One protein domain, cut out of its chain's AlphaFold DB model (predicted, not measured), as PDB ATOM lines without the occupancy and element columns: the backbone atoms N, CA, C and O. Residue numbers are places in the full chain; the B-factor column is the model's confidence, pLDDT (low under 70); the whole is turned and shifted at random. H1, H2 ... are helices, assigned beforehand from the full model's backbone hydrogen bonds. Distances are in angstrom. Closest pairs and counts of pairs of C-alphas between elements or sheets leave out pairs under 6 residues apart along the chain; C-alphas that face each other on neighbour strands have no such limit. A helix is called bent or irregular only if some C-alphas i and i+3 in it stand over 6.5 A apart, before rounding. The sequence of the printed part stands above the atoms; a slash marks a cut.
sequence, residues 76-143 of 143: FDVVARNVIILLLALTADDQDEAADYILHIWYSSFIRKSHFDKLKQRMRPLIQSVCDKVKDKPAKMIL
ATOM      1  N   PHE A  76     103.225 139.170 153.183       90.19
ATOM      2  CA  PHE A  76     104.172 140.262 152.918       90.19
ATOM      3  C   PHE A  76     103.961 141.459 153.856       90.19
ATOM      4  O   PHE A  76     104.932 142.061 154.312       90.19
ATOM      5  N   ASP A  77     102.706 141.785 154.178       89.50
ATOM      6  CA  ASP A  77     102.372 142.902 155.067       89.50
ATOM      7  C   ASP A  77     102.953 142.707 156.477       89.50
ATOM      8  O   ASP A  77     103.376 143.674 157.115       89.50
ATOM      9  N   VAL A  78     103.030 141.458 156.949       91.44
ATOM     10  CA  VAL A  78     103.664 141.103 158.223       91.44
ATOM     11  C   VAL A  78     105.170 141.330 158.150       91.44
ATOM     12  O   VAL A  78     105.727 142.019 159.009       91.44
ATOM     13  N   VAL A  79     105.826 140.814 157.105       92.69
ATOM     14  CA  VAL A  79     107.271 141.005 156.897       92.69
ATOM     15  C   VAL A  79     107.603 142.495 156.810       92.69
ATOM     16  O   VAL A  79     108.495 142.977 157.510       92.69
ATOM     17  N   ALA A  80     106.847 143.250 156.012       91.94
ATOM     18  CA  ALA A  80     107.026 144.686 155.849       91.94
ATOM     19  C   ALA A  80     106.850 145.438 157.177       91.94
ATOM     20  O   ALA A  80     107.679 146.289 157.508       91.94
ATOM     21  N   ARG A  81     105.824 145.107 157.974       92.25
ATOM     22  CA  ARG A  81     105.631 145.706 159.303       92.25
ATOM     23  C   ARG A  81     106.810 145.416 160.227       92.25
ATOM     24  O   ARG A  81     107.301 146.338 160.875       92.25
ATOM     25  N   ASN A  82     107.270 144.167 160.282       94.25
ATOM     26  CA  ASN A  82     108.392 143.780 161.134       94.25
ATOM     27  C   ASN A  82     109.669 144.538 160.731       94.25
ATOM     28  O   ASN A  82     110.356 145.080 161.594       94.25
ATOM     29  N   VAL A  83     109.939 144.679 159.429       93.06
ATOM     30  CA  VAL A  83     111.060 145.492 158.924       93.06
ATOM     31  C   VAL A  83     110.921 146.962 159.330       93.06
ATOM     32  O   VAL A  83     111.897 147.558 159.779       93.06
ATOM     33  N   ILE A  84     109.727 147.555 159.224       92.50
ATOM     34  CA  ILE A  84     109.493 148.949 159.639       92.50
ATOM     35  C   ILE A  84     109.758 149.129 161.140       92.50
ATOM     36  O   ILE A  84     110.424 150.090 161.522       92.50
ATOM     37  N   ILE A  85     109.279 148.211 161.985       93.94
ATOM     38  CA  ILE A  85     109.523 148.245 163.435       93.94
ATOM     39  C   ILE A  85     111.026 148.167 163.734       93.94
ATOM     40  O   ILE A  85     111.530 148.965 164.522       93.94
ATOM     41  N   LEU A  86     111.753 147.259 163.075       93.44
ATOM     42  CA  LEU A  86     113.202 147.123 163.247       93.44
ATOM     43  C   LEU A  86     113.953 148.383 162.801       93.44
ATOM     44  O   LEU A  86     114.831 148.858 163.516       93.44
ATOM     45  N   LEU A  87     113.591 148.967 161.656       92.19
ATOM     46  CA  LEU A  87     114.196 150.215 161.187       92.19
ATOM     47  C   LEU A  87     113.954 151.365 162.167       92.19
ATOM     48  O   LEU A  87     114.871 152.142 162.415       92.19
ATOM     49  N   LEU A  88     112.761 151.469 162.756       91.94
ATOM     50  CA  LEU A  88     112.489 152.471 163.788       91.94
ATOM     51  C   LEU A  88     113.354 152.254 165.023       91.94
ATOM     52  O   LEU A  88     113.985 153.200 165.476       91.94
ATOM     53  N   ALA A  89     113.433 151.018 165.519       91.62
ATOM     54  CA  ALA A  89     114.265 150.688 166.672       91.62
ATOM     55  C   ALA A  89     115.754 151.008 166.438       91.62
ATOM     56  O   ALA A  89     116.446 151.407 167.367       91.62
ATOM     57  N   LEU A  90     116.242 150.857 165.202       90.44
ATOM     58  CA  LEU A  90     117.648 151.081 164.848       90.44
ATOM     59  C   LEU A  90     118.002 152.539 164.537       90.44
ATOM     60  O   LEU A  90     119.174 152.902 164.614       90.44
ATOM     61  N   THR A  91     117.035 153.349 164.108       89.69
ATOM     62  CA  THR A  91     117.300 154.697 163.570       89.69
ATOM     63  C   THR A  91     116.679 155.830 164.373       89.69
ATOM     64  O   THR A  91     116.942 156.990 164.067       89.69
ATOM     65  N   ALA A  92     115.831 155.534 165.357       88.38
ATOM     66  CA  ALA A  92     115.238 156.566 166.189       88.38
ATOM     67  C   ALA A  92     116.272 157.145 167.162       88.38
ATOM     68  O   ALA A  92     116.939 156.408 167.884       88.38
ATOM     69  N   ASP A  93     116.359 158.474 167.198       88.75
ATOM     70  CA  ASP A  93     117.251 159.192 168.114       88.75
ATOM     71  C   ASP A  93     116.776 159.098 169.576       88.75
ATOM     72  O   ASP A  93     117.584 159.108 170.502       88.75
ATOM     73  N   ASP A  94     115.458 159.008 169.774       92.31
ATOM     74  CA  ASP A  94     114.801 158.977 171.078       92.31
ATOM     75  C   ASP A  94     114.079 157.639 171.286       92.31
ATOM     76  O   ASP A  94     113.229 157.242 170.482       92.31
ATOM     77  N   GLN A  95     114.441 156.930 172.358       91.12
ATOM     78  CA  GLN A  95     113.947 155.579 172.634       91.12
ATOM     79  C   GLN A  95     112.468 155.558 173.037       91.12
ATOM     80  O   GLN A  95     111.753 154.628 172.659       91.12
ATOM     81  N   ASP A  96     111.993 156.579 173.750       92.88
ATOM     82  CA  ASP A  96     110.598 156.668 174.185       92.88
ATOM     83  C   ASP A  96     109.680 156.974 172.992       92.88
ATOM     84  O   ASP A  96     108.638 156.341 172.813       92.88
ATOM     85  N   GLU A  97     110.102 157.885 172.109       89.56
ATOM     86  CA  GLU A  97     109.423 158.172 170.845       89.56
ATOM     87  C   GLU A  97     109.399 156.923 169.948       89.56
ATOM     88  O   GLU A  97     108.375 156.613 169.334       89.56
ATOM     89  N   ALA A  98     110.509 156.177 169.884       91.31
ATOM     90  CA  ALA A  98     110.585 154.923 169.141       91.31
ATOM     91  C   ALA A  98     109.581 153.896 169.671       91.31
ATOM     92  O   ALA A  98     108.836 153.308 168.885       91.31
ATOM     93  N   ALA A  99     109.531 153.708 170.992       93.00
ATOM     94  CA  ALA A  99     108.600 152.793 171.636       93.00
ATOM     95  C   ALA A  99     107.139 153.174 171.340       93.00
ATOM     96  O   ALA A  99     106.354 152.298 170.976       93.00
ATOM     97  N   ASP A 100     106.787 154.463 171.397       92.00
ATOM     98  CA  ASP A 100     105.446 154.953 171.042       92.00
ATOM     99  C   ASP A 100     105.074 154.618 169.585       92.00
ATOM    100  O   ASP A 100     104.009 154.044 169.326       92.00
ATOM    101  N   TYR A 101     105.966 154.885 168.619       92.25
ATOM    102  CA  TYR A 101     105.719 154.516 167.217       92.25
ATOM    103  C   TYR A 101     105.584 153.012 167.028       92.25
ATOM    104  O   TYR A 101     104.674 152.567 166.325       92.25
ATOM    105  N   ILE A 102     106.486 152.238 167.630       93.44
ATOM    106  CA  ILE A 102     106.498 150.783 167.520       93.44
ATOM    107  C   ILE A 102     105.181 150.226 168.054       93.44
ATOM    108  O   ILE A 102     104.518 149.482 167.339       93.44
ATOM    109  N   LEU A 103     104.739 150.638 169.245       92.06
ATOM    110  CA  LEU A 103     103.470 150.193 169.825       92.06
ATOM    111  C   LEU A 103     102.272 150.559 168.942       92.06
ATOM    112  O   LEU A 103     101.375 149.735 168.740       92.06
ATOM    113  N   HIS A 104     102.265 151.765 168.368       91.44
ATOM    114  CA  HIS A 104     101.197 152.189 167.471       91.44
ATOM    115  C   HIS A 104     101.154 151.384 166.167       91.44
ATOM    116  O   HIS A 104     100.075 150.971 165.748       91.44
ATOM    117  N   ILE A 105     102.301 151.112 165.546       91.12
ATOM    118  CA  ILE A 105     102.388 150.281 164.333       91.12
ATOM    119  C   ILE A 105     102.025 148.830 164.634       91.12
ATOM    120  O   ILE A 105     101.425 148.146 163.803       91.12
ATOM    121  N   TRP A 106     102.415 148.351 165.810       91.06
ATOM    122  CA  TRP A 106     102.272 146.955 166.170       91.06
ATOM    123  C   TRP A 106     100.848 146.608 166.584       91.06
ATOM    124  O   TRP A 106     100.350 145.583 166.142       91.06
ATOM    125  N   TYR A 107     100.165 147.427 167.385       87.44
ATOM    126  CA  TYR A 107      98.892 147.013 168.000       87.44
ATOM    127  C   TYR A 107      97.690 147.892 167.669       87.44
ATOM    128  O   TYR A 107      96.562 147.520 167.993       87.44
ATOM    129  N   SER A 108      97.879 149.055 167.041       87.12
ATOM    130  CA  SER A 108      96.731 149.903 166.707       87.12
ATOM    131  C   SER A 108      96.038 149.408 165.440       87.12
ATOM    132  O   SER A 108      96.681 149.106 164.440       87.12
ATOM    133  N   SER A 109      94.705 149.405 165.450       83.00
ATOM    134  CA  SER A 109      93.903 149.167 164.241       83.00
ATOM    135  C   SER A 109      94.070 150.280 163.201       83.00
ATOM    136  O   SER A 109      93.915 150.036 162.006       83.00
ATOM    137  N   PHE A 110      94.409 151.493 163.651       84.19
ATOM    138  CA  PHE A 110      94.677 152.654 162.808       84.19
ATOM    139  C   PHE A 110      95.871 153.449 163.336       84.19
ATOM    140  O   PHE A 110      95.980 153.712 164.534       84.19
ATOM    141  N   ILE A 111      96.732 153.899 162.425       86.19
ATOM    142  CA  ILE A 111      97.847 154.796 162.741       86.19
ATOM    143  C   ILE A 111      97.342 156.241 162.672       86.19
ATOM    144  O   ILE A 111      96.683 156.640 161.710       86.19
ATOM    145  N   ARG A 112      97.661 157.051 163.687       88.06
ATOM    146  CA  ARG A 112      97.334 158.485 163.681       88.06
ATOM    147  C   ARG A 112      98.041 159.174 162.517       88.06
ATOM    148  O   ARG A 112      99.205 158.892 162.244       88.06
ATOM    149  N   LYS A 113      97.379 160.142 161.880       90.31
ATOM    150  CA  LYS A 113      97.954 160.887 160.747       90.31
ATOM    151  C   LYS A 113      99.330 161.487 161.071       90.31
ATOM    152  O   LYS A 113     100.254 161.335 160.285       90.31
ATOM    153  N   SER A 114      99.481 162.086 162.253       89.12
ATOM    154  CA  SER A 114     100.757 162.633 162.734       89.12
ATOM    155  C   SER A 114     101.875 161.592 162.778       89.12
ATOM    156  O   SER A 114     102.997 161.871 162.362       89.12
ATOM    157  N   HIS A 115     101.569 160.389 163.265       87.44
ATOM    158  CA  HIS A 115     102.516 159.282 163.335       87.44
ATOM    159  C   HIS A 115     102.855 158.791 161.932       87.44
ATOM    160  O   HIS A 115     104.027 158.666 161.601       87.44
ATOM    161  N   PHE A 116     101.852 158.606 161.073       89.56
ATOM    162  CA  PHE A 116     102.061 158.197 159.686       89.56
ATOM    163  C   PHE A 116     102.941 159.181 158.901       89.56
ATOM    164  O   PHE A 116     103.865 158.757 158.210       89.56
ATOM    165  N   ASP A 117     102.691 160.485 159.023       91.31
ATOM    166  CA  ASP A 117     103.456 161.512 158.313       91.31
ATOM    167  C   ASP A 117     104.932 161.501 158.741       91.31
ATOM    168  O   ASP A 117     105.828 161.512 157.891       91.31
ATOM    169  N   LYS A 118     105.198 161.373 160.047       86.88
ATOM    170  CA  LYS A 118     106.561 161.245 160.582       86.88
ATOM    171  C   LYS A 118     107.240 159.944 160.156       86.88
ATOM    172  O   LYS A 118     108.393 159.970 159.724       86.88
ATOM    173  N   LEU A 119     106.527 158.817 160.218       86.94
ATOM    174  CA  LEU A 119     107.022 157.524 159.742       86.94
ATOM    175  C   LEU A 119     107.400 157.597 158.270       86.94
ATOM    176  O   LEU A 119     108.485 157.177 157.886       86.94
ATOM    177  N   LYS A 120     106.542 158.194 157.445       89.50
ATOM    178  CA  LYS A 120     106.809 158.396 156.024       89.50
ATOM    179  C   LYS A 120     108.034 159.278 155.808       89.50
ATOM    180  O   LYS A 120     108.853 158.947 154.958       89.50
ATOM    181  N   GLN A 121     108.182 160.368 156.561       90.50
ATOM    182  CA  GLN A 121     109.344 161.251 156.461       90.50
ATOM    183  C   GLN A 121     110.652 160.528 156.816       90.50
ATOM    184  O   GLN A 121     111.642 160.701 156.107       90.50
ATOM    185  N   ARG A 122     110.656 159.708 157.876       87.69
ATOM    186  CA  ARG A 122     111.854 158.991 158.348       87.69
ATOM    187  C   ARG A 122     112.165 157.731 157.533       87.69
ATOM    188  O   ARG A 122     113.300 157.528 157.121       87.69
ATOM    189  N   MET A 123     111.168 156.883 157.285       88.69
ATOM    190  CA  MET A 123     111.357 155.538 156.725       88.69
ATOM    191  C   MET A 123     111.417 155.519 155.200       88.69
ATOM    192  O   MET A 123     112.166 154.729 154.624       88.69
ATOM    193  N   ARG A 124     110.654 156.385 154.515       89.81
ATOM    194  CA  ARG A 124     110.613 156.379 153.045       89.81
ATOM    195  C   ARG A 124     111.997 156.574 152.416       89.81
ATOM    196  O   ARG A 124     112.285 155.827 151.487       89.81
ATOM    197  N   PRO A 125     112.857 157.505 152.871       92.19
ATOM    198  CA  PRO A 125     114.193 157.662 152.296       92.19
ATOM    199  C   PRO A 125     115.068 156.412 152.455       92.19
ATOM    200  O   PRO A 125     115.790 156.055 151.525       92.19
ATOM    201  N   LEU A 126     114.975 155.721 153.597       91.31
ATOM    202  CA  LEU A 126     115.737 154.497 153.863       91.31
ATOM    203  C   LEU A 126     115.330 153.376 152.902       91.31
ATOM    204  O   LEU A 126     116.182 152.775 152.250       91.31
ATOM    205  N   ILE A 127     114.021 153.155 152.758       90.25
ATOM    206  CA  ILE A 127     113.470 152.147 151.844       90.25
ATOM    207  C   ILE A 127     113.789 152.517 150.391       90.25
ATOM    208  O   ILE A 127     114.278 151.679 149.637       90.25
ATOM    209  N   GLN A 128     113.584 153.781 150.008       92.56
ATOM    210  CA  GLN A 128     113.853 154.261 148.652       92.56
ATOM    211  C   GLN A 128     115.324 154.076 148.271       92.56
ATOM    212  O   GLN A 128     115.603 153.612 147.174       92.56
ATOM    213  N   SER A 129     116.258 154.349 149.188       92.69
ATOM    214  CA  SER A 129     117.693 154.132 148.969       92.69
ATOM    215  C   SER A 129     118.018 152.672 148.643       92.69
ATOM    216  O   SER A 129     118.835 152.399 147.763       92.69
ATOM    217  N   VAL A 130     117.367 151.716 149.315       90.94
ATOM    218  CA  VAL A 130     117.525 150.289 149.001       90.94
ATOM    219  C   VAL A 130     116.911 149.973 147.641       90.94
ATOM    220  O   VAL A 130     117.596 149.387 146.806       90.94
ATOM    221  N   CYS A 131     115.673 150.408 147.385       91.44
ATOM    222  CA  CYS A 131     115.001 150.221 146.096       91.44
ATOM    223  C   CYS A 131     115.845 150.752 144.929       91.44
ATOM    224  O   CYS A 131     116.051 150.045 143.945       91.44
ATOM    225  N   ASP A 132     116.404 151.954 145.061       94.38
ATOM    226  CA  ASP A 132     117.236 152.585 144.037       94.38
ATOM    227  C   ASP A 132     118.530 151.808 143.771       94.38
ATOM    228  O   ASP A 132     118.992 151.764 142.632       94.38
ATOM    229  N   LYS A 133     119.101 151.157 144.796       91.81
ATOM    230  CA  LYS A 133     120.301 150.311 144.676       91.81
ATOM    231  C   LYS A 133     120.029 148.949 144.041       91.81
ATOM    232  O   LYS A 133     120.972 148.314 143.562       91.81
ATOM    233  N   VAL A 134     118.787 148.461 144.085       92.25
ATOM    234  CA  VAL A 134     118.433 147.115 143.597       92.25
ATOM    235  C   VAL A 134     117.615 147.119 142.309       92.25
ATOM    236  O   VAL A 134     117.546 146.078 141.667       92.25
ATOM    237  N   LYS A 135     117.045 148.256 141.890       90.81
ATOM    238  CA  LYS A 135     116.139 148.354 140.726       90.81
ATOM    239  C   LYS A 135     116.710 147.799 139.413       90.81
ATOM    240  O   LYS A 135     115.958 147.245 138.621       90.81
ATOM    241  N   ASP A 136     118.021 147.928 139.204       91.12
ATOM    242  CA  ASP A 136     118.700 147.499 137.974       91.12
ATOM    243  C   ASP A 136     119.338 146.103 138.114       91.12
ATOM    244  O   ASP A 136     119.951 145.590 137.176       91.12
ATOM    245  N   LYS A 137     119.221 145.471 139.290       89.12
ATOM    246  CA  LYS A 137     119.779 144.140 139.538       89.12
ATOM    247  C   LYS A 137     118.800 143.063 139.064       89.12
ATOM    248  O   LYS A 137     117.602 143.156 139.334       89.12
ATOM    249  N   PRO A 138     119.280 141.999 138.398       83.31
ATOM    250  CA  PRO A 138     118.419 140.885 138.027       83.31
ATOM    251  C   PRO A 138     117.873 140.211 139.292       83.31
ATOM    252  O   PRO A 138     118.600 140.053 140.269       83.31
ATOM    253  N   ALA A 139     116.619 139.747 139.261       73.50
ATOM    254  CA  ALA A 139     115.942 139.159 140.428       73.50
ATOM    255  C   ALA A 139     116.729 138.012 141.099       73.50
ATOM    256  O   ALA A 139     116.648 137.824 142.306       73.50
ATOM    257  N   LYS A 140     117.546 137.284 140.327       67.94
ATOM    258  CA  LYS A 140     118.425 136.208 140.819       67.94
ATOM    259  C   LYS A 140     119.637 136.691 141.638       67.94
ATOM    260  O   LYS A 140     120.353 135.852 142.159       67.94
ATOM    261  N   MET A 141     119.891 138.000 141.713       59.84
ATOM    262  CA  MET A 141     121.008 138.619 142.450       59.84
ATOM    263  C   MET A 141     120.534 139.525 143.602       59.84
ATOM    264  O   MET A 141     121.315 140.331 144.106       59.84
ATOM    265  N   ILE A 142     119.251 139.455 143.980       59.47
ATOM    266  CA  ILE A 142     118.683 140.230 145.101       59.47
ATOM    267  C   ILE A 142     118.833 139.483 146.448       59.47
ATOM    268  O   ILE A 142     118.481 140.025 147.491       59.47
ATOM    269  N   LEU A 143     119.436 138.290 146.448       49.09
ATOM    270  CA  LEU A 143     119.778 137.517 147.645       49.09
ATOM    271  C   LEU A 143     121.284 137.259 147.688       49.09
ATOM    272  O   LEU A 143     121.801 136.730 146.676       49.09
TER     273      LEU A 143
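What this domain is: This is residues 76 to 143 of the 143 residues of the protein "DUF4470 domain-containing protein" of Fusarium oxysporum (UniProt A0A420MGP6). A long bent helix, H3, runs past a hairpin of two helices, H1 and H2: its first arm, H3a, crosses beside the hairpin, and its second arm, H3b, turns off at the bend and reaches beyond it. Residues 128 to 133 of H3 and residues 135 to 141 of the tail stick out from the body and add to its length. The printed part has 68 residues with three named helices, in the order H1, H2, H3, and no named strand; its class is all helix. The whole is loose, with a radius of gyration of the C-alphas of 13.6 A, and elongated, spanning 39 by 23 by 19 A.

How they stand to each other: H3, residues 113 to 134, was assigned by its hydrogen bonds as one helix but is bent: C-alphas 122 and 125 are 6.6 A apart. Its arms, H3a, residues 113 to 122, and H3b, residues 125 to 134, stand at a steep tilt of 46 degrees. H3a is close to but not clearly touching H2, residues 95 to 107; their closest C-alphas, those of Tyr 101 and His 115, are 6.9 A apart. H2 and H3a run opposite ways at a steep tilt of 64 degrees. H3a and H1, residues 76 to 91, are near each other, with 5 pairs of C-alphas within 10 A. H1 and H2 touch and form a helical hairpin; their closest C-alphas, those of Ile 85 and Ile 102, are 5.7 A apart. They run opposite ways at a shallow tilt of 8 degrees. H3b is apart from H1 and from H2. In H1, H2, H3a and H3b every O i to N i+4 pair is within hydrogen-bond range.

Where its parts are: H3a measures 14.2 A from its first to its last C-alpha, and H3b measures 14.3 A, ending at C-alpha 134 at (118.433, 147.115, 143.597). H1 is 22.2 A long and begins at C-alpha 76 at (104.172, 140.262, 152.918). H2 is 17.9 A long and begins at C-alpha 95 at (113.947, 155.579, 172.634).

The domain as a whole: The C-alphas farthest apart are those of Asp 96 and Pro 138, at 40.2 A. Without the stretches that stand free, the body has 55 residues and spans 33 by 25 by 17 A. The printed part has no cut and ends at Leu 143, the chain's last residue. The links H1 to H2, with 3 residues, and H2 to H3, with 5, are tight. The mean pLDDT of the printed part is 88.4; residues 140 to 143 are under 70, where the model's confidence is low.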